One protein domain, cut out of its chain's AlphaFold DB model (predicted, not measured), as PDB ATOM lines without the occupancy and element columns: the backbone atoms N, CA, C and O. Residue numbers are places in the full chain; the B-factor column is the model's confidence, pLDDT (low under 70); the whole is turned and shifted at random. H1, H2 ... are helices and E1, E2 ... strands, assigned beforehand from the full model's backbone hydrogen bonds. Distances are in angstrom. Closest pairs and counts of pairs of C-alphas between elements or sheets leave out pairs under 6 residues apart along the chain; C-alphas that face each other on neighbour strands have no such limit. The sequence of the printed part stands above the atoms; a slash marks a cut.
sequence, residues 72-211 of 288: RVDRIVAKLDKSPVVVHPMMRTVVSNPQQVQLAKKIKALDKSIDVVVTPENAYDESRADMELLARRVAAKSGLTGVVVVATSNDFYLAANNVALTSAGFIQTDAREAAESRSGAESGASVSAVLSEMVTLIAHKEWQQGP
ATOM      1  N   ARG A  72     -23.736  28.040 -27.247       85.06
ATOM      2  CA  ARG A  72     -24.168  29.406 -26.900       85.06
ATOM      3  C   ARG A  72     -22.999  30.245 -26.389       85.06
ATOM      4  O   ARG A  72     -22.797  31.336 -26.928       85.06
ATOM      5  N   VAL A  73     -22.207  29.740 -25.444       89.69
ATOM      6  CA  VAL A  73     -20.995  30.414 -24.946       89.69
ATOM      7  C   VAL A  73     -20.029  30.713 -26.094       89.69
ATOM      8  O   VAL A  73     -19.616  31.859 -26.248       89.69
ATOM      9  N   ASP A  74     -19.749  29.745 -26.970       90.00
ATOM     10  CA  ASP A  74     -18.832  29.938 -28.105       90.00
ATOM     11  C   ASP A  74     -19.322  31.018 -29.082       90.00
ATOM     12  O   ASP A  74     -18.551  31.876 -29.518       90.00
ATOM     13  N   ARG A  75     -20.627  31.042 -29.391       90.00
ATOM     14  CA  ARG A  75     -21.232  32.092 -30.229       90.00
ATOM     15  C   ARG A  75     -21.181  33.468 -29.566       90.00
ATOM     16  O   ARG A  75     -21.073  34.466 -30.278       90.00
ATOM     17  N   ILE A  76     -21.330  33.539 -28.242       93.00
ATOM     18  CA  ILE A  76     -21.229  34.793 -27.482       93.00
ATOM     19  C   ILE A  76     -19.785  35.291 -27.521       93.00
ATOM     20  O   ILE A  76     -19.562  36.426 -27.933       93.00
ATOM     21  N   VAL A  77     -18.820  34.433 -27.189       93.56
ATOM     22  CA  VAL A  77     -17.388  34.768 -27.174       93.56
ATOM     23  C   VAL A  77     -16.915  35.223 -28.557       93.56
ATOM     24  O   VAL A  77     -16.377  36.318 -28.681       93.56
ATOM     25  N   ALA A  78     -17.254  34.498 -29.628       93.31
ATOM     26  CA  ALA A  78     -16.893  34.891 -30.995       93.31
ATOM     27  C   ALA A  78     -17.483  36.249 -31.438       93.31
ATOM     28  O   ALA A  78     -17.006  36.874 -32.394       93.31
ATOM     29  N   LYS A  79     -18.568  36.706 -30.798       94.06
ATOM     30  CA  LYS A  79     -19.120  38.052 -31.007       94.06
ATOM     31  C   LYS A  79     -18.444  39.088 -30.111       94.06
ATOM     32  O   LYS A  79     -18.242  40.208 -30.585       94.06
ATOM     33  N   LEU A  80     -18.087  38.722 -28.879       94.38
ATOM     34  CA  LEU A  80     -17.350  39.581 -27.950       94.38
ATOM     35  C   LEU A  80     -15.983  39.985 -28.511       94.38
ATOM     36  O   LEU A  80     -15.631  41.160 -28.447       94.38
ATOM     37  N   ASP A  81     -15.314  39.079 -29.231       92.38
ATOM     38  CA  ASP A  81     -14.065  39.365 -29.958       92.38
ATOM     39  C   ASP A  81     -14.171  40.561 -30.923       92.38
ATOM     40  O   ASP A  81     -13.178  41.201 -31.269       92.38
ATOM     41  N   LYS A  82     -15.385  40.876 -31.396       94.31
ATOM     42  CA  LYS A  82     -15.648  41.971 -32.344       94.31
ATOM     43  C   LYS A  82     -16.211  43.217 -31.663       94.31
ATOM     44  O   LYS A  82     -16.054  44.330 -32.173       94.31
ATOM     45  N   SER A  83     -16.928  43.045 -30.558       95.69
ATOM     46  CA  SER A  83     -17.632  44.112 -29.853       95.69
ATOM     47  C   SER A  83     -17.791  43.745 -28.382       95.69
ATOM     48  O   SER A  83     -18.379  42.704 -28.114       95.69
ATOM     49  N   PRO A  84     -17.445  44.635 -27.436       96.38
ATOM     50  CA  PRO A  84     -17.601  44.354 -26.007       96.38
ATOM     51  C   PRO A  84     -19.069  44.328 -25.550       96.38
ATOM     52  O   PRO A  84     -19.363  44.150 -24.376       96.38
ATOM     53  N   VAL A  85     -20.018  44.572 -26.460       97.38
ATOM     54  CA  VAL A  85     -21.454  44.468 -26.200       97.38
ATOM     55  C   VAL A  85     -22.066  43.518 -27.216       97.38
ATOM     56  O   VAL A  85     -21.988  43.764 -28.425       97.38
ATOM     57  N   VAL A  86     -22.715  42.469 -26.718       96.75
ATOM     58  CA  VAL A  86     -23.440  41.475 -27.512       96.75
ATOM     59  C   VAL A  86     -24.878  41.405 -27.029       96.75
ATOM     60  O   VAL A  86     -25.139  41.094 -25.874       96.75
ATOM     61  N   VAL A  87     -25.832  41.654 -27.925       95.88
ATOM     62  CA  VAL A  87     -27.265  41.536 -27.627       95.88
ATOM     63  C   VAL A  87     -27.875  40.429 -28.469       95.88
ATOM     64  O   VAL A  87     -27.766  40.417 -29.701       95.88
ATOM     65  N   HIS A  88     -28.526  39.482 -27.801       94.19
ATOM     66  CA  HIS A  88     -29.278  38.420 -28.444       94.19
ATOM     67  C   HIS A  88     -30.421  39.021 -29.284       94.19
ATOM     68  O   HIS A  88     -31.073  39.964 -28.831       94.19
ATOM     69  N   PRO A  89     -30.722  38.501 -30.490       90.25
ATOM     70  CA  PRO A  89     -31.766  39.064 -31.350       90.25
ATOM     71  C   PRO A  89     -33.133  39.239 -30.671       90.25
ATOM     72  O   PRO A  89     -33.793  40.248 -30.908       90.25
ATOM     73  N   MET A  90     -33.520  38.312 -29.787       88.00
ATOM     74  CA  MET A  90     -34.779  38.385 -29.023       88.00
ATOM     75  C   MET A  90     -34.809  39.523 -27.990       88.00
ATOM     76  O   MET A  90     -35.883  39.937 -27.578       88.00
ATOM     77  N   MET A  91     -33.649  40.063 -27.608       91.25
ATOM     78  CA  MET A  91     -33.511  41.123 -26.601       91.25
ATOM     79  C   MET A  91     -33.391  42.526 -27.216       91.25
ATOM     80  O   MET A  91     -33.164  43.500 -26.503       91.25
ATOM     81  N   ARG A  92     -33.551  42.672 -28.539       90.06
ATOM     82  CA  ARG A  92     -33.426  43.974 -29.228       90.06
ATOM     83  C   ARG A  92     -34.491  44.998 -28.829       90.06
ATOM     84  O   ARG A  92     -34.267  46.192 -29.005       90.06
ATOM     85  N   THR A  93     -35.631  44.544 -28.314       88.62
ATOM     86  CA  THR A  93     -36.677  45.407 -27.739       88.62
ATOM     87  C   THR A  93     -36.294  45.935 -26.357       88.62
ATOM     88  O   THR A  93     -36.752  47.007 -25.976       88.62
ATOM     89  N   VAL A  94     -35.430  45.217 -25.635       91.38
ATOM     90  CA  VAL A  94     -34.913  45.599 -24.313       91.38
ATOM     91  C   VAL A  94     -33.723  46.550 -24.451       91.38
ATOM     92  O   VAL A  94     -33.637  47.552 -23.743       91.38
ATOM     93  N   VAL A  95     -32.812  46.260 -25.390       92.81
ATOM     94  CA  VAL A  95     -31.657  47.112 -25.705       92.81
ATOM     95  C   VAL A  95     -31.547  47.319 -27.214       92.81
ATOM     96  O   VAL A  95     -31.112  46.447 -27.972       92.81
ATOM     97  N   SER A  96     -31.910  48.520 -27.647       94.00
ATOM     98  CA  SER A  96     -31.889  48.933 -29.050       94.00
ATOM     99  C   SER A  96     -30.466  49.067 -29.608       94.00
ATOM    100  O   SER A  96     -29.505  49.292 -28.873       94.00
ATOM    101  N   ASN A  97     -30.314  48.995 -30.936       94.44
ATOM    102  CA  ASN A  97     -29.005  49.152 -31.587       94.44
ATOM    103  C   ASN A  97     -28.296  50.481 -31.234       94.44
ATOM    104  O   ASN A  97     -27.100  50.437 -30.947       94.44
ATOM    105  N   PRO A  98     -28.968  51.655 -31.193       96.38
ATOM    106  CA  PRO A  98     -28.316  52.891 -30.756       96.38
ATOM    107  C   PRO A  98     -27.763  52.814 -29.325       96.38
ATOM    108  O   PRO A  98     -26.652  53.278 -29.079       96.38
ATOM    109  N   GLN A  99     -28.495  52.180 -28.401       95.88
ATOM    110  CA  GLN A  99     -28.043  51.971 -27.019       95.88
ATOM    111  C   GLN A  99     -26.834  51.031 -26.962       95.88
ATOM    112  O   GLN A  99     -25.884  51.311 -26.235       95.88
ATOM    113  N   GLN A 100     -26.816  49.969 -27.773       95.94
ATOM    114  CA  GLN A 100     -25.659  49.068 -27.884       95.94
ATOM    115  C   GLN A 100     -24.404  49.814 -28.341       95.94
ATOM    116  O   GLN A 100     -23.339  49.647 -27.753       95.94
ATOM    117  N   VAL A 101     -24.528  50.674 -29.358       96.94
ATOM    118  CA  VAL A 101     -23.408  51.480 -29.872       96.94
ATOM    119  C   VAL A 101     -22.898  52.460 -28.815       96.94
ATOM    120  O   VAL A 101     -21.687  52.601 -28.645       96.94
ATOM    121  N   GLN A 102     -23.797  53.121 -28.081       96.69
ATOM    122  CA  GLN A 102     -23.417  54.029 -26.995       96.69
ATOM    123  C   GLN A 102     -22.709  53.290 -25.855       96.69
ATOM    124  O   GLN A 102     -21.664  53.748 -25.393       96.69
ATOM    125  N   LEU A 103     -23.229  52.130 -25.446       96.75
ATOM    126  CA  LEU A 103     -22.633  51.305 -24.399       96.75
ATOM    127  C   LEU A 103     -21.258  50.775 -24.822       96.75
ATOM    128  O   LEU A 103     -20.297  50.898 -24.071       96.75
ATOM    129  N   ALA A 104     -21.126  50.288 -26.058       97.31
ATOM    130  CA  ALA A 104     -19.848  49.828 -26.594       97.31
ATOM    131  C   ALA A 104     -18.821  50.964 -26.680       97.31
ATOM    132  O   ALA A 104     -17.655  50.765 -26.347       97.31
ATOM    133  N   LYS A 105     -19.238  52.172 -27.088       97.50
ATOM    134  CA  LYS A 105     -18.368  53.358 -27.084       97.50
ATOM    135  C   LYS A 105     -17.908  53.704 -25.668       97.50
ATOM    136  O   LYS A 105     -16.741  54.029 -25.485       97.50
ATOM    137  N   LYS A 106     -18.814  53.631 -24.689       96.75
ATOM    138  CA  LYS A 106     -18.509  53.887 -23.280       96.75
ATOM    139  C   LYS A 106     -17.479  52.897 -22.748       96.75
ATOM    140  O   LYS A 106     -16.491  53.336 -22.186       96.75
ATOM    141  N   ILE A 107     -17.677  51.600 -22.984       96.75
ATOM    142  CA  ILE A 107     -16.750  50.546 -22.553       96.75
ATOM    143  C   ILE A 107     -15.373  50.718 -23.197       96.75
ATOM    144  O   ILE A 107     -14.367  50.688 -22.504       96.75
ATOM    145  N   LYS A 108     -15.317  50.963 -24.513       96.06
ATOM    146  CA  LYS A 108     -14.047  51.162 -25.236       96.06
ATOM    147  C   LYS A 108     -13.253  52.383 -24.771       96.06
ATOM    148  O   LYS A 108     -12.072  52.474 -25.080       96.06
ATOM    149  N   ALA A 109     -13.896  53.336 -24.097       96.25
ATOM    150  CA  ALA A 109     -13.235  54.504 -23.526       96.25
ATOM    151  C   ALA A 109     -12.645  54.242 -22.127       96.25
ATOM    152  O   ALA A 109     -12.079  55.158 -21.539       96.25
ATOM    153  N   LEU A 110     -12.811  53.035 -21.578       94.00
ATOM    154  CA  LEU A 110     -12.279  52.639 -20.278       94.00
ATOM    155  C   LEU A 110     -10.958  51.886 -20.442       94.00
ATOM    156  O   LEU A 110     -10.825  51.047 -21.328       94.00
ATOM    157  N   ASP A 111     -10.042  52.073 -19.495       90.94
ATOM    158  CA  ASP A 111      -8.781  51.313 -19.406       90.94
ATOM    159  C   ASP A 111      -8.968  49.909 -18.785       90.94
ATOM    160  O   ASP A 111      -8.046  49.329 -18.216       90.94
ATOM    161  N   LYS A 112     -10.189  49.366 -18.832       91.31
ATOM    162  CA  LYS A 112     -10.593  48.123 -18.162       91.31
ATOM    163  C   LYS A 112     -11.377  47.229 -19.116       91.31
ATOM    164  O   LYS A 112     -12.245  47.706 -19.841       91.31
ATOM    165  N   SER A 113     -11.099  45.926 -19.077       94.44
ATOM    166  CA  SER A 113     -11.799  44.928 -19.894       94.44
ATOM    167  C   SER A 113     -13.137  44.566 -19.249       94.44
ATOM    168  O   SER A 113     -13.200  43.797 -18.290       94.44
ATOM    169  N   ILE A 114     -14.207  45.184 -19.745       96.31
ATOM    170  CA  ILE A 114     -15.580  44.922 -19.315       96.31
ATOM    171  C   ILE A 114     -16.370  44.486 -20.540       96.31
ATOM    172  O   ILE A 114     -16.443  45.235 -21.506       96.31
ATOM    173  N   ASP A 115     -17.002  43.324 -20.478       97.38
ATOM    174  CA  ASP A 115     -17.851  42.812 -21.549       97.38
ATOM    175  C   ASP A 115     -19.297  42.709 -21.081       97.38
ATOM    176  O   ASP A 115     -19.578  42.361 -19.935       97.38
ATOM    177  N   VAL A 116     -20.236  43.012 -21.974       97.50
ATOM    178  CA  VAL A 116     -21.671  42.993 -21.691       97.50
ATOM    179  C   VAL A 116     -22.383  42.066 -22.663       97.50
ATOM    180  O   VAL A 116     -22.306  42.219 -23.883       97.50
ATOM    181  N   VAL A 117     -23.155  41.138 -22.112       97.06
ATOM    182  CA  VAL A 117     -23.971  40.183 -22.856       97.06
ATOM    183  C   VAL A 117     -25.423  40.348 -22.428       97.06
ATOM    184  O   VAL A 117     -25.748  40.178 -21.264       97.06
ATOM    185  N   VAL A 118     -26.320  40.654 -23.363       96.62
ATOM    186  CA  VAL A 118     -27.764  40.750 -23.101       96.62
ATOM    187  C   VAL A 118     -28.469  39.600 -23.797       96.62
ATOM    188  O   VAL A 118     -28.416  39.493 -25.023       96.62
ATOM    189  N   THR A 119     -29.121  38.720 -23.047       94.00
ATOM    190  CA  THR A 119     -29.581  37.429 -23.571       94.00
ATOM    191  C   THR A 119     -30.769  36.888 -22.765       94.00
ATOM    192  O   THR A 119     -30.864  37.196 -21.580       94.00
ATOM    193  N   PRO A 120     -31.704  36.129 -23.373       89.88
ATOM    194  CA  PRO A 120     -32.795  35.524 -22.618       89.88
ATOM    195  C   PRO A 120     -32.291  34.400 -21.703       89.88
ATOM    196  O   PRO A 120     -31.285  33.736 -21.993       89.88
ATOM    197  N   GLU A 121     -33.032  34.166 -20.626       87.12
ATOM    198  CA  GLU A 121     -32.908  32.963 -19.803       87.12
ATOM    199  C   GLU A 121     -33.436  31.769 -20.606       87.12
ATOM    200  O   GLU A 121     -34.491  31.857 -21.237       87.12
ATOM    201  N   ASN A 122     -32.674  30.675 -20.644       78.69
ATOM    202  CA  ASN A 122     -33.076  29.443 -21.319       78.69
ATOM    203  C   ASN A 122     -32.756  28.255 -20.410       78.69
ATOM    204  O   ASN A 122     -31.592  28.012 -20.113       78.69
ATOM    205  N   ALA A 123     -33.784  27.529 -19.971       70.25
ATOM    206  CA  ALA A 123     -33.629  26.371 -19.088       70.25
ATOM    207  C   ALA A 123     -32.995  25.158 -19.785       70.25
ATOM    208  O   ALA A 123     -32.468  24.278 -19.114       70.25
ATOM    209  N   TYR A 124     -33.016  25.126 -21.118       67.69
ATOM    210  CA  TYR A 124     -32.530  23.995 -21.908       67.69
ATOM    211  C   TYR A 124     -31.068  24.133 -22.343       67.69
ATOM    212  O   TYR A 124     -30.558  23.242 -23.021       67.69
ATOM    213  N   ASP A 125     -30.396  25.218 -21.941       69.88
ATOM    214  CA  ASP A 125     -29.023  25.482 -22.355       69.88
ATOM    215  C   ASP A 125     -27.956  24.908 -21.439       69.88
ATOM    216  O   ASP A 125     -28.239  24.377 -20.364       69.88
ATOM    217  N   GLU A 126     -26.693  25.033 -21.861       67.88
ATOM    218  CA  GLU A 126     -25.571  24.549 -21.070       67.88
ATOM    219  C   GLU A 126     -25.556  25.140 -19.646       67.88
ATOM    220  O   GLU A 126     -24.986  24.526 -18.742       67.88
ATOM    221  N   SER A 127     -26.162  26.312 -19.440       67.06
ATOM    222  CA  SER A 127     -26.281  26.969 -18.142       67.06
ATOM    223  C   SER A 127     -27.548  26.604 -17.365       67.06
ATOM    224  O   SER A 127     -27.642  26.983 -16.206       67.06
ATOM    225  N   ARG A 128     -28.495  25.846 -17.939       76.12
ATOM    226  CA  ARG A 128     -29.757  25.435 -17.291       76.12
ATOM    227  C   ARG A 128     -30.507  26.612 -16.648       76.12
ATOM    228  O   ARG A 128     -30.974  26.525 -15.518       76.12
ATOM    229  N   ALA A 129     -30.590  27.733 -17.365       78.31
ATOM    230  CA  ALA A 129     -31.101  29.026 -16.889       78.31
ATOM    231  C   ALA A 129     -30.298  29.722 -15.765       78.31
ATOM    232  O   ALA A 129     -30.671  30.826 -15.369       78.31
ATOM    233  N   ASP A 130     -29.169  29.178 -15.309       84.81
ATOM    234  CA  ASP A 130     -28.258  29.871 -14.394       84.81
ATOM    235  C   ASP A 130     -27.394  30.889 -15.160       84.81
ATOM    236  O   ASP A 130     -26.336  30.599 -15.728       84.81
ATOM    237  N   MET A 131     -27.856  32.136 -15.187       89.88
ATOM    238  CA  MET A 131     -27.162  33.218 -15.884       89.88
ATOM    239  C   MET A 131     -25.855  33.641 -15.206       89.88
ATOM    240  O   MET A 131     -24.986  34.213 -15.871       89.88
ATOM    241  N   GLU A 132     -25.676  33.339 -13.919       89.69
ATOM    242  CA  GLU A 132     -24.402  33.533 -13.236       89.69
ATOM    243  C   GLU A 132     -23.376  32.513 -13.744       89.69
ATOM    244  O   GLU A 132     -22.258  32.881 -14.118       89.69
ATOM    245  N   LEU A 133     -23.776  31.244 -13.865       87.75
ATOM    246  CA  LEU A 133     -22.965  30.200 -14.488       87.75
ATOM    247  C   LEU A 133     -22.645  30.533 -15.951       87.75
ATOM    248  O   LEU A 133     -21.505  30.350 -16.389       87.75
ATOM    249  N   LEU A 134     -23.603  31.085 -16.704       90.56
ATOM    250  CA  LEU A 134     -23.347  31.589 -18.056       90.56
ATOM    251  C   LEU A 134     -22.279  32.693 -18.052       90.56
ATOM    252  O   LEU A 134     -21.340  32.626 -18.847       90.56
ATOM    253  N   ALA A 135     -22.387  33.685 -17.162       91.88
ATOM    254  CA  ALA A 135     -21.408  34.765 -17.046       91.88
ATOM    255  C   ALA A 135     -20.005  34.217 -16.752       91.88
ATOM    256  O   ALA A 135     -19.037  34.603 -17.413       91.88
ATOM    257  N   ARG A 136     -19.899  33.263 -15.817       90.25
ATOM    258  CA  ARG A 136     -18.638  32.603 -15.447       90.25
ATOM    259  C   ARG A 136     -18.030  31.835 -16.617       90.25
ATOM    260  O   ARG A 136     -16.840  31.974 -16.888       90.25
ATOM    261  N   ARG A 137     -18.839  31.085 -17.366       91.19
ATOM    262  CA  ARG A 137     -18.379  30.337 -18.548       91.19
ATOM    263  C   ARG A 137     -17.934  31.245 -19.683       91.19
ATOM    264  O   ARG A 137     -16.910  30.966 -20.300       91.19
ATOM    265  N   VAL A 138     -18.656  32.337 -19.939       92.75
ATOM    266  CA  VAL A 138     -18.237  33.348 -20.922       92.75
ATOM    267  C   VAL A 138     -16.910  33.981 -20.500       92.75
ATOM    268  O   VAL A 138     -16.006  34.070 -21.327       92.75
ATOM    269  N   ALA A 139     -16.757  34.346 -19.222       91.94
ATOM    270  CA  ALA A 139     -15.525  34.932 -18.693       91.94
ATOM    271  C   ALA A 139     -14.329  33.965 -18.754       91.94
ATOM    272  O   ALA A 139     -13.226  34.368 -19.118       91.94
ATOM    273  N   ALA A 140     -14.541  32.681 -18.447       91.50
ATOM    274  CA  ALA A 140     -13.509  31.654 -18.567       91.50
ATOM    275  C   ALA A 140     -13.112  31.415 -20.029       91.50
ATOM    276  O   ALA A 140     -11.926  31.335 -20.349       91.50
ATOM    277  N   LYS A 141     -14.102  31.298 -20.925       90.81
ATOM    278  CA  LYS A 141     -13.881  30.932 -22.328       90.81
ATOM    279  C   LYS A 141     -13.282  32.067 -23.154       90.81
ATOM    280  O   LYS A 141     -12.500  31.779 -24.055       90.81
ATOM    281  N   SER A 142     -13.613  33.326 -22.862       88.50
ATOM    282  CA  SER A 142     -13.012  34.474 -23.553       88.50
ATOM    283  C   SER A 142     -11.511  34.602 -23.280       88.50
ATOM    284  O   SER A 142     -10.796  35.224 -24.061       88.50
ATOM    285  N   GLY A 143     -11.020  34.028 -22.172       82.00
ATOM    286  CA  GLY A 143      -9.628  34.165 -21.741       82.00
ATOM    287  C   GLY A 143      -9.250  35.599 -21.352       82.00
ATOM    288  O   GLY A 143      -8.079  35.878 -21.092       82.00
ATOM    289  N   LEU A 144     -10.224  36.514 -21.306       80.31
ATOM    290  CA  LEU A 144     -10.006  37.913 -20.976       80.31
ATOM    291  C   LEU A 144      -9.850  38.073 -19.462       80.31
ATOM    292  O   LEU A 144     -10.567  37.464 -18.665       80.31
ATOM    293  N   THR A 145      -8.887  38.907 -19.069       87.56
ATOM    294  CA  THR A 145      -8.734  39.360 -17.682       87.56
ATOM    295  C   THR A 145      -9.656  40.550 -17.486       87.56
ATOM    296  O   THR A 145      -9.359  41.642 -17.971       87.56
ATOM    297  N   GLY A 146     -10.792  40.341 -16.828       92.56
ATOM    298  CA  GLY A 146     -11.847  41.341 -16.821       92.56
ATOM    299  C   GLY A 146     -13.141  40.902 -16.158       92.56
ATOM    300  O   GLY A 146     -13.202  39.893 -15.452       92.56
ATOM    301  N   VAL A 147     -14.177  41.704 -16.386       94.12
ATOM    302  CA  VAL A 147     -15.515  41.501 -15.829       94.12
ATOM    303  C   VAL A 147     -16.505  41.292 -16.966       94.12
ATOM    304  O   VAL A 147     -16.615  42.130 -17.858       94.12
ATOM    305  N   VAL A 148     -17.259  40.201 -16.905       95.31
ATOM    306  CA  VAL A 148     -18.388  39.930 -17.795       95.31
ATOM    307  C   VAL A 148     -19.679  40.226 -17.046       95.31
ATOM    308  O   VAL A 148     -19.906  39.715 -15.951       95.31
ATOM    309  N   VAL A 149     -20.537  41.038 -17.655       95.81
ATOM    310  CA  VAL A 149     -21.891  41.325 -17.183       95.81
ATOM    311  C   VAL A 149     -22.883  40.643 -18.117       95.81
ATOM    312  O   VAL A 149     -22.949  40.966 -19.303       95.81
ATOM    313  N   VAL A 150     -23.678  39.719 -17.587       95.38
ATOM    314  CA  VAL A 150     -24.811  39.111 -18.291       95.38
ATOM    315  C   VAL A 150     -26.093  39.782 -17.816       95.38
ATOM    316  O   VAL A 150     -26.336  39.879 -16.621       95.38
ATOM    317  N   ALA A 151     -26.924  40.245 -18.740       95.81
ATOM    318  CA  ALA A 151     -28.205  40.871 -18.444       95.81
ATOM    319  C   ALA A 151     -29.351  40.147 -19.143       95.81
ATOM    320  O   ALA A 151     -29.262  39.796 -20.325       95.81
ATOM    321  N   THR A 152     -30.451  39.990 -18.417       93.94
ATOM    322  CA  THR A 152     -31.721  39.471 -18.926       93.94
ATOM    323  C   THR A 152     -32.723  40.624 -19.012       93.94
ATOM    324  O   THR A 152     -32.346  41.796 -18.932       93.94
ATOM    325  N   SER A 153     -34.005  40.345 -19.249       87.94
ATOM    326  CA  SER A 153     -35.025  41.403 -19.188       87.94
ATOM    327  C   SER A 153     -35.269  41.887 -17.760       87.94
ATOM    328  O   SER A 153     -35.760  42.999 -17.581       87.94
ATOM    329  N   ASN A 154     -34.936  41.058 -16.768       86.00
ATOM    330  CA  ASN A 154     -35.357  41.236 -15.382       86.00
ATOM    331  C   ASN A 154     -34.164  41.409 -14.435       86.00
ATOM    332  O   ASN A 154     -34.270  42.125 -13.435       86.00
ATOM    333  N   ASP A 155     -33.034  40.782 -14.760       90.19
ATOM    334  CA  ASP A 155     -31.933  40.606 -13.824       90.19
ATOM    335  C   ASP A 155     -30.551  40.817 -14.470       90.19
ATOM    336  O   ASP A 155     -30.411  40.912 -15.695       90.19
ATOM    337  N   PHE A 156     -29.527  40.938 -13.627       91.75
ATOM    338  CA  PHE A 156     -28.145  41.215 -14.000       91.75
ATOM    339  C   PHE A 156     -27.192  40.348 -13.180       91.75
ATOM    340  O   PHE A 156     -27.270  40.304 -11.958       91.75
ATOM    341  N   TYR A 157     -26.229  39.740 -13.854       91.88
ATOM    342  CA  TYR A 157     -25.292  38.783 -13.283       91.88
ATOM    343  C   TYR A 157     -23.871  39.201 -13.645       91.88
ATOM    344  O   TYR A 157     -23.615  39.655 -14.764       91.88
ATOM    345  N   LEU A 158     -22.938  39.068 -12.705       91.19
ATOM    346  CA  LEU A 158     -21.544  39.451 -12.905       91.19
ATOM    347  C   LEU A 158     -20.625  38.259 -12.668       91.19
ATOM    348  O   LEU A 158     -20.764  37.548 -11.678       91.19
ATOM    349  N   ALA A 159     -19.629  38.111 -13.532       90.81
ATOM    350  CA  ALA A 159     -18.505  37.217 -13.314       90.81
ATOM    351  C   ALA A 159     -17.196  37.965 -13.557       90.81
ATOM    352  O   ALA A 159     -17.061  38.716 -14.521       90.81
ATOM    353  N   ALA A 160     -16.223  37.749 -12.681       89.88
ATOM    354  CA  ALA A 160     -14.895  38.331 -12.778       89.88
ATOM    355  C   ALA A 160     -13.870  37.212 -12.997       89.88
ATOM    356  O   ALA A 160     -13.904  36.206 -12.289       89.88
ATOM    357  N   ASN A 161     -12.977  37.375 -13.974       91.44
ATOM    358  CA  ASN A 161     -11.937  36.398 -14.293       91.44
ATOM    359  C   ASN A 161     -10.548  37.023 -14.147       91.44
ATOM    360  O   ASN A 161     -10.246  38.023 -14.802       91.44
ATOM    361  N   ASN A 162      -9.711  36.433 -13.285       89.69
ATOM    362  CA  ASN A 162      -8.378  36.930 -12.915       89.69
ATOM    363  C   ASN A 162      -8.371  38.345 -12.301       89.69
ATOM    364  O   ASN A 162      -7.314  38.958 -12.136       89.69
ATOM    365  N   VAL A 163      -9.543  38.861 -11.921       89.88
ATOM    366  CA  VAL A 163      -9.714  40.152 -11.249       89.88
ATOM    367  C   VAL A 163     -10.656  39.995 -10.063       89.88
ATOM    368  O   VAL A 163     -11.616  39.232 -10.113       89.88
ATOM    369  N   ALA A 164     -10.384  40.727  -8.990       86.81
ATOM    370  CA  ALA A 164     -11.247  40.841  -7.827       86.81
ATOM    371  C   ALA A 164     -11.733  42.288  -7.701       86.81
ATOM    372  O   ALA A 164     -10.937  43.229  -7.744       86.81
ATOM    373  N   LEU A 165     -13.048  42.457  -7.544       83.62
ATOM    374  CA  LEU A 165     -13.674  43.750  -7.284       83.62
ATOM    375  C   LEU A 165     -13.858  43.911  -5.775       83.62
ATOM    376  O   LEU A 165     -14.638  43.184  -5.157       83.62
ATOM    377  N   THR A 166     -13.177  44.885  -5.174       70.31
ATOM    378  CA  THR A 166     -13.365  45.225  -3.760       70.31
ATOM    379  C   THR A 166     -14.806  45.713  -3.558       70.31
ATOM    380  O   THR A 166     -15.182  46.804  -3.988       70.31
ATOM    381  N   SER A 167     -15.639  44.900  -2.901       68.56
ATOM    382  CA  SER A 167     -17.079  45.145  -2.675       68.56
ATOM    383  C   SER A 167     -17.957  45.072  -3.937       68.56
ATOM    384  O   SER A 167     -18.580  46.062  -4.332       68.56
ATOM    385  N   ALA A 168     -18.027  43.886  -4.551       71.38
ATOM    386  CA  ALA A 168     -18.945  43.584  -5.655       71.38
ATOM    387  C   ALA A 168     -20.425  43.466  -5.233       71.38
ATOM    388  O   ALA A 168     -21.308  43.636  -6.071       71.38
ATOM    389  N   GLY A 169     -20.691  43.214  -3.943       70.44
ATOM    390  CA  GLY A 169     -21.995  42.773  -3.422       70.44
ATOM    391  C   GLY A 169     -23.183  43.723  -3.611       70.44
ATOM    392  O   GLY A 169     -24.308  43.304  -3.379       70.44
ATOM    393  N   PHE A 170     -22.958  44.964  -4.055       83.88
ATOM    394  CA  PHE A 170     -24.022  45.954  -4.264       83.88
ATOM    395  C   PHE A 170     -23.997  46.619  -5.642       83.88
ATOM    396  O   PHE A 170     -24.824  47.480  -5.906       83.88
ATOM    397  N   ILE A 171     -23.108  46.210  -6.559       88.31
ATOM    398  CA  ILE A 171     -22.961  46.882  -7.867       88.31
ATOM    399  C   ILE A 171     -24.284  46.927  -8.637       88.31
ATOM    400  O   ILE A 171     -24.591  47.930  -9.275       88.31
ATOM    401  N   GLN A 172     -25.067  45.849  -8.584       88.06
ATOM    402  CA  GLN A 172     -26.358  45.771  -9.256       88.06
ATOM    403  C   GLN A 172     -27.385  46.736  -8.645       88.06
ATOM    404  O   GLN A 172     -28.024  47.492  -9.380       88.06
ATOM    405  N   THR A 173     -27.527  46.725  -7.318       88.44
ATOM    406  CA  THR A 173     -28.448  47.604  -6.583       88.44
ATOM    407  C   THR A 173     -28.067  49.068  -6.769       88.44
ATOM    408  O   THR A 173     -28.894  49.853  -7.225       88.44
ATOM    409  N   ASP A 174     -26.794  49.407  -6.549       91.25
ATOM    410  CA  ASP A 174     -26.255  50.760  -6.707       91.25
ATOM    411  C   ASP A 174     -26.472  51.284  -8.136       91.25
ATOM    412  O   ASP A 174     -26.830  52.444  -8.343       91.25
ATOM    413  N   ALA A 175     -26.278  50.432  -9.153       91.31
ATOM    414  CA  ALA A 175     -26.501  50.811 -10.546       91.31
ATOM    415  C   ALA A 175     -27.979  51.071 -10.852       91.31
ATOM    416  O   ALA A 175     -28.292  51.999 -11.603       91.31
ATOM    417  N   ARG A 176     -28.883  50.257 -10.294       90.19
ATOM    418  CA  ARG A 176     -30.330  50.428 -10.469       90.19
ATOM    419  C   ARG A 176     -30.794  51.730  -9.820       90.19
ATOM    420  O   ARG A 176     -31.403  52.546 -10.508       90.19
ATOM    421  N   GLU A 177     -30.408  51.975  -8.571       89.62
ATOM    422  CA  GLU A 177     -30.730  53.212  -7.851       89.62
ATOM    423  C   GLU A 177     -30.166  54.457  -8.556       89.62
ATOM    424  O   GLU A 177     -30.871  55.453  -8.747       89.62
ATOM    425  N   ALA A 178     -28.910  54.402  -9.014       89.69
ATOM    426  CA  ALA A 178     -28.290  55.506  -9.743       89.69
ATOM    427  C   ALA A 178     -29.009  55.804 -11.069       89.69
ATOM    428  O   ALA A 178     -29.201  56.972 -11.430       89.69
ATOM    429  N   ALA A 179     -29.422  54.764 -11.797       89.31
ATOM    430  CA  ALA A 179     -30.142  54.917 -13.054       89.31
ATOM    431  C   ALA A 179     -31.548  55.499 -12.835       89.31
ATOM    432  O   ALA A 179     -31.973  56.382 -13.586       89.31
ATOM    433  N   GLU A 180     -32.250  55.057 -11.789       88.94
ATOM    434  CA  GLU A 180     -33.569  55.572 -11.408       88.94
ATOM    435  C   GLU A 180     -33.485  57.049 -11.026       88.94
ATOM    436  O   GLU A 180     -34.174  57.878 -11.629       88.94
ATOM    437  N   SER A 181     -32.548  57.398 -10.141       87.81
ATOM    438  CA  SER A 181     -32.305  58.775  -9.704       87.81
ATOM    439  C   SER A 181     -32.034  59.729 -10.876       87.81
ATOM    440  O   SER A 181     -32.604  60.819 -10.934       87.81
ATOM    441  N   ARG A 182     -31.221  59.314 -11.859       84.06
ATOM    442  CA  ARG A 182     -30.906  60.131 -13.048       84.06
ATOM    443  C   ARG A 182     -32.066  60.266 -14.023       84.06
ATOM    444  O   ARG A 182     -32.172  61.286 -14.699       84.06
ATOM    445  N   SER A 183     -32.896  59.235 -14.136       80.75
ATOM    446  CA  SER A 183     -34.042  59.249 -15.046       80.75
ATOM    447  C   SER A 183     -35.212  60.078 -14.513       80.75
ATOM    448  O   SER A 183     -36.053  60.507 -15.301       80.75
ATOM    449  N   GLY A 184     -35.276  60.294 -13.192       71.94
ATOM    450  CA  GLY A 184     -36.420  60.922 -12.530       71.94
ATOM    451  C   GLY A 184     -37.722  60.130 -12.696       71.94
ATOM    452  O   GLY A 184     -38.800  60.679 -12.481       71.94
ATOM    453  N   ALA A 185     -37.638  58.869 -13.134       64.25
ATOM    454  CA  ALA A 185     -38.789  58.033 -13.413       64.25
ATOM    455  C   ALA A 185     -39.164  57.224 -12.169       64.25
ATOM    456  O   ALA A 185     -38.381  56.409 -11.691       64.25
ATOM    457  N   GLU A 186     -40.401  57.386 -11.699       60.50
ATOM    458  CA  GLU A 186     -40.986  56.511 -10.672       60.50
ATOM    459  C   GLU A 186     -41.221  55.077 -11.193       60.50
ATOM    460  O   GLU A 186     -41.445  54.158 -10.414       60.50
ATOM    461  N   SER A 187     -41.163  54.867 -12.515       59.06
ATOM    462  CA  SER A 187     -41.497  53.602 -13.185       59.06
ATOM    463  C   SER A 187     -40.315  52.638 -13.383       59.06
ATOM    464  O   SER A 187     -40.410  51.734 -14.213       59.06
ATOM    465  N   GLY A 188     -39.210  52.827 -12.658       73.81
ATOM    466  CA  GLY A 188     -38.003  52.002 -12.767       73.81
ATOM    467  C   GLY A 188     -37.121  52.351 -13.972       73.81
ATOM    468  O   GLY A 188     -37.582  52.829 -15.015       73.81
ATOM    469  N   ALA A 189     -35.814  52.130 -13.832       83.25
ATOM    470  CA  ALA A 189     -34.845  52.444 -14.877       83.25
ATOM    471  C   ALA A 189     -34.845  51.416 -16.018       83.25
ATOM    472  O   ALA A 189     -34.945  50.208 -15.804       83.25
ATOM    473  N   SER A 190     -34.640  51.886 -17.257       90.25
ATOM    474  CA  SER A 190     -34.457  50.982 -18.402       90.25
ATOM    475  C   SER A 190     -33.211  50.101 -18.225       90.25
ATOM    476  O   SER A 190     -32.180  50.585 -17.754       90.25
ATOM    477  N   VAL A 191     -33.253  48.855 -18.711       91.75
ATOM    478  CA  VAL A 191     -32.111  47.915 -18.680       91.75
ATOM    479  C   VAL A 191     -30.836  48.544 -19.251       91.75
ATOM    480  O   VAL A 191     -29.761  48.413 -18.674       91.75
ATOM    481  N   SER A 192     -30.948  49.299 -20.349       93.06
ATOM    482  CA  SER A 192     -29.803  49.992 -20.956       93.06
ATOM    483  C   SER A 192     -29.169  51.056 -20.045       93.06
ATOM    484  O   SER A 192     -27.949  51.231 -20.061       93.06
ATOM    485  N   ALA A 193     -29.980  51.748 -19.239       93.38
ATOM    486  CA  ALA A 193     -29.507  52.754 -18.295       93.38
ATOM    487  C   ALA A 193     -28.808  52.085 -17.108       93.38
ATOM    488  O   ALA A 193     -27.698  52.483 -16.767       93.38
ATOM    489  N   VAL A 194     -29.395  51.014 -16.563       94.56
ATOM    490  CA  VAL A 194     -28.776  50.219 -15.490       94.56
ATOM    491  C   VAL A 194     -27.440  49.635 -15.953       94.56
ATOM    492  O   VAL A 194     -26.437  49.820 -15.276       94.56
ATOM    493  N   LEU A 195     -27.374  49.037 -17.149       95.75
ATOM    494  CA  LEU A 195     -26.117  48.547 -17.737       95.75
ATOM    495  C   LEU A 195     -25.062  49.648 -17.868       95.75
ATOM    496  O   LEU A 195     -23.887  49.428 -17.581       95.75
ATOM    497  N   SER A 196     -25.475  50.843 -18.296       95.88
ATOM    498  CA  SER A 196     -24.580  51.996 -18.371       95.88
ATOM    499  C   SER A 196     -24.017  52.338 -16.989       95.88
ATOM    500  O   SER A 196     -22.802  52.513 -16.869       95.88
ATOM    501  N   GLU A 197     -24.846  52.407 -15.947       95.44
ATOM    502  CA  GLU A 197     -24.379  52.687 -14.583       95.44
ATOM    503  C   GLU A 197     -23.509  51.558 -14.022       95.44
ATOM    504  O   GLU A 197     -22.452  51.847 -13.466       95.44
ATOM    505  N   MET A 198     -23.850  50.287 -14.259       95.25
ATOM    506  CA  MET A 198     -23.017  49.142 -13.867       95.25
ATOM    507  C   MET A 198     -21.613  49.250 -14.462       95.25
ATOM    508  O   MET A 198     -20.628  49.146 -13.732       95.25
ATOM    509  N   VAL A 199     -21.501  49.529 -15.766       96.12
ATOM    510  CA  VAL A 199     -20.207  49.741 -16.433       96.12
ATOM    511  C   VAL A 199     -19.434  50.888 -15.775       96.12
ATOM    512  O   VAL A 199     -18.236  50.758 -15.537       96.12
ATOM    513  N   THR A 200     -20.103  51.995 -15.431       95.19
ATOM    514  CA  THR A 200     -19.463  53.103 -14.707       95.19
ATOM    515  C   THR A 200     -18.978  52.667 -13.328       95.19
ATOM    516  O   THR A 200     -17.824  52.929 -12.999       95.19
ATOM    517  N   LEU A 201     -19.807  52.002 -12.527       94.25
ATOM    518  CA  LEU A 201     -19.442  51.586 -11.174       94.25
ATOM    519  C   LEU A 201     -18.273  50.602 -11.193       94.25
ATOM    520  O   LEU A 201     -17.276  50.830 -10.512       94.25
ATOM    521  N   ILE A 202     -18.340  49.568 -12.035       94.19
ATOM    522  CA  ILE A 202     -17.262  48.586 -12.214       94.19
ATOM    523  C   ILE A 202     -15.953  49.284 -12.613       94.19
ATOM    524  O   ILE A 202     -14.883  48.956 -12.092       94.19
ATOM    525  N   ALA A 203     -16.026  50.280 -13.502       93.75
ATOM    526  CA  ALA A 203     -14.860  51.035 -13.942       93.75
ATOM    527  C   ALA A 203     -14.213  51.872 -12.826       93.75
ATOM    528  O   ALA A 203     -12.996  52.040 -12.837       93.75
ATOM    529  N   HIS A 204     -14.986  52.362 -11.854       92.38
ATOM    530  CA  HIS A 204     -14.468  53.174 -10.745       92.38
ATOM    531  C   HIS A 204     -14.022  52.348  -9.532       92.38
ATOM    532  O   HIS A 204     -13.323  52.869  -8.667       92.38
ATOM    533  N   LYS A 205     -14.391  51.063  -9.457       90.50
ATOM    534  CA  LYS A 205     -13.908  50.162  -8.401       90.50
ATOM    535  C   LYS A 205     -12.415  49.893  -8.559       90.50
ATOM    536  O   LYS A 205     -11.908  49.807  -9.676       90.50
ATOM    537  N   GLU A 206     -11.706  49.709  -7.455       88.75
ATOM    538  CA  GLU A 206     -10.335  49.206  -7.503       88.75
ATOM    539  C   GLU A 206     -10.349  47.744  -7.975       88.75
ATOM    540  O   GLU A 206     -11.214  46.963  -7.576       88.75
ATOM    541  N   TRP A 207      -9.445  47.403  -8.894       91.00
ATOM    542  CA  TRP A 207      -9.304  46.048  -9.420       91.00
ATOM    543  C   TRP A 207      -8.003  45.477  -8.891       91.00
ATOM    544  O   TRP A 207      -6.938  46.051  -9.114       91.00
ATOM    545  N   GLN A 208      -8.096  44.346  -8.209       89.75
ATOM    546  CA  GLN A 208      -6.933  43.604  -7.744       89.75
ATOM    547  C   GLN A 208      -6.811  42.314  -8.543       89.75
ATOM    548  O   GLN A 208      -7.796  41.834  -9.106       89.75
ATOM    549  N   GLN A 209      -5.607  41.752  -8.606       89.12
ATOM    550  CA  GLN A 209      -5.429  40.438  -9.207       89.12
ATOM    551  C   GLN A 209      -6.244  39.420  -8.404       89.12
ATOM    552  O   GLN A 209      -6.071  39.286  -7.193       89.12
ATOM    553  N   GLY A 210      -7.169  38.752  -9.086       87.50
ATOM    554  CA  GLY A 210      -8.052  37.753  -8.497       87.50
ATOM    555  C   GLY A 210      -7.683  36.339  -8.937       87.50
ATOM    556  O   GLY A 210      -6.854  36.168  -9.837       87.50
ATOM    557  N   PRO A 211      -8.304  35.315  -8.333       86.19
ATOM    558  CA  PRO A 211      -8.236  33.963  -8.864       86.19
ATOM    559  C   PRO A 211      -8.913  33.884 -10.249       86.19
ATOM    560  O   PRO A 211      -9.705  34.765 -10.613       86.19
TER     561      PRO A 211
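AT A GLANCE: This is residues 72 to 211 of the 288 residues of an uncharacterized protein of Spelaeicoccus albus (UniProt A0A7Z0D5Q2). A four-stranded sheet makes the middle of this domain, with helices covering both of its faces: H2 and H5 over one, H1 and H3 over the other. H4 packs slantwise on H5 and reaches the sheet only at its first residues, while E5 and E6 form a small two-stranded ribbon at one end of the body. The printed part has 140 residues, with five named helices and six named strands in the order H1 E1 H2 E2 H3 E3 E4 E5 H4 H5 E6. The large sheet is mixed, in the order E1 E2 E3 E4, the ribbon is antiparallel, and the class is mixed, helices and strands. The whole is compact, with a radius of gyration of the C-alphas of 14.1 A and spans of 39 by 35 by 25 A.

HOW THE PARTS SIT: The printed part opens with H1, residues 72 to 80, and a tight link runs to E1, residues 85 to 87. After H2, residues 97 to 108, comes E2, residues 114 to 118, parallel to E1 at 7 degrees, with N 86 and O 116 within hydrogen-bond range at 2.9 A. E1, H2, E2 is a strand-helix-strand unit, two parallel neighbour strands with a helix between them in the chain, and its crossover is left-handed. H3, residues 131 to 142, leads to E3, residues 146 to 151, parallel to E2 at 17 degrees, with N 117 and O 149 at 2.8 A. The unit E2, H3, E3 has a right-handed crossover. E3 forms a hairpin with E4, residues 156 to 161, antiparallel at 161 degrees, with N 148 and O 159 at 2.8 A. E1 and E4 are the edge strands. H1 and H3 are on the same face of this sheet and make one of three layers; they touch at a steep tilt of 57 degrees, closest at the C-alphas of Val 77 and Ser 142, 5.7 A. H3 lies over E3 and E4 at a height over the sheet of 7.4 A, its closest C-alpha pair with E4 being Arg 136 and Ala 159, 5.1 A. H5, residues 191 to 204, and H2 are on the opposite face, H5 over E2 and E3 and H2 over E1; they only just touch, with 3 pairs of C-alphas within 8 A, the closest being Leu 103 and Ser 196 at 6.4 A, at a shallow tilt of 2 degrees, the same way. H4, residues 171 to 183, only grazes the sheet with residues 171 to 173. H4 touches H5 at a steep tilt of 60 degrees, opposite ways, closest at the C-alphas of Ala 175 and Glu 197, 4.9 A. E5, residues 163 to 165, is antiparallel to E6, residues 207 to 209, at 140 degrees, with N 164 and O 208 at 2.8 A. In H1, H2, H3, H4 and H5 every O i to N i+4 pair is within hydrogen-bond range.

IN THESE COORDINATES: H1 begins at C-alpha 72, (-24.168, 29.406, -26.900). From first to last C-alpha, H2 is 16.4 A long, H3 16.1 A, E3 16.4 A, E4 16.9 A and H4 18.1 A. H5 is 20.0 A long and begins at C-alpha 191, (-32.111, 47.915, -18.680). E6 ends at C-alpha 209, (-5.429, 40.438, -9.207).

THE WHOLE: The C-alphas of Gly 143 and Glu 186, the two farthest apart, are 40.1 A from each other. The printed part has no cut. The link from E2 to H3, residues 119 to 130, is long. Mean pLDDT of the printed part is 89.1, and residues 124 to 127, 167 and 185 to 187 are under 70.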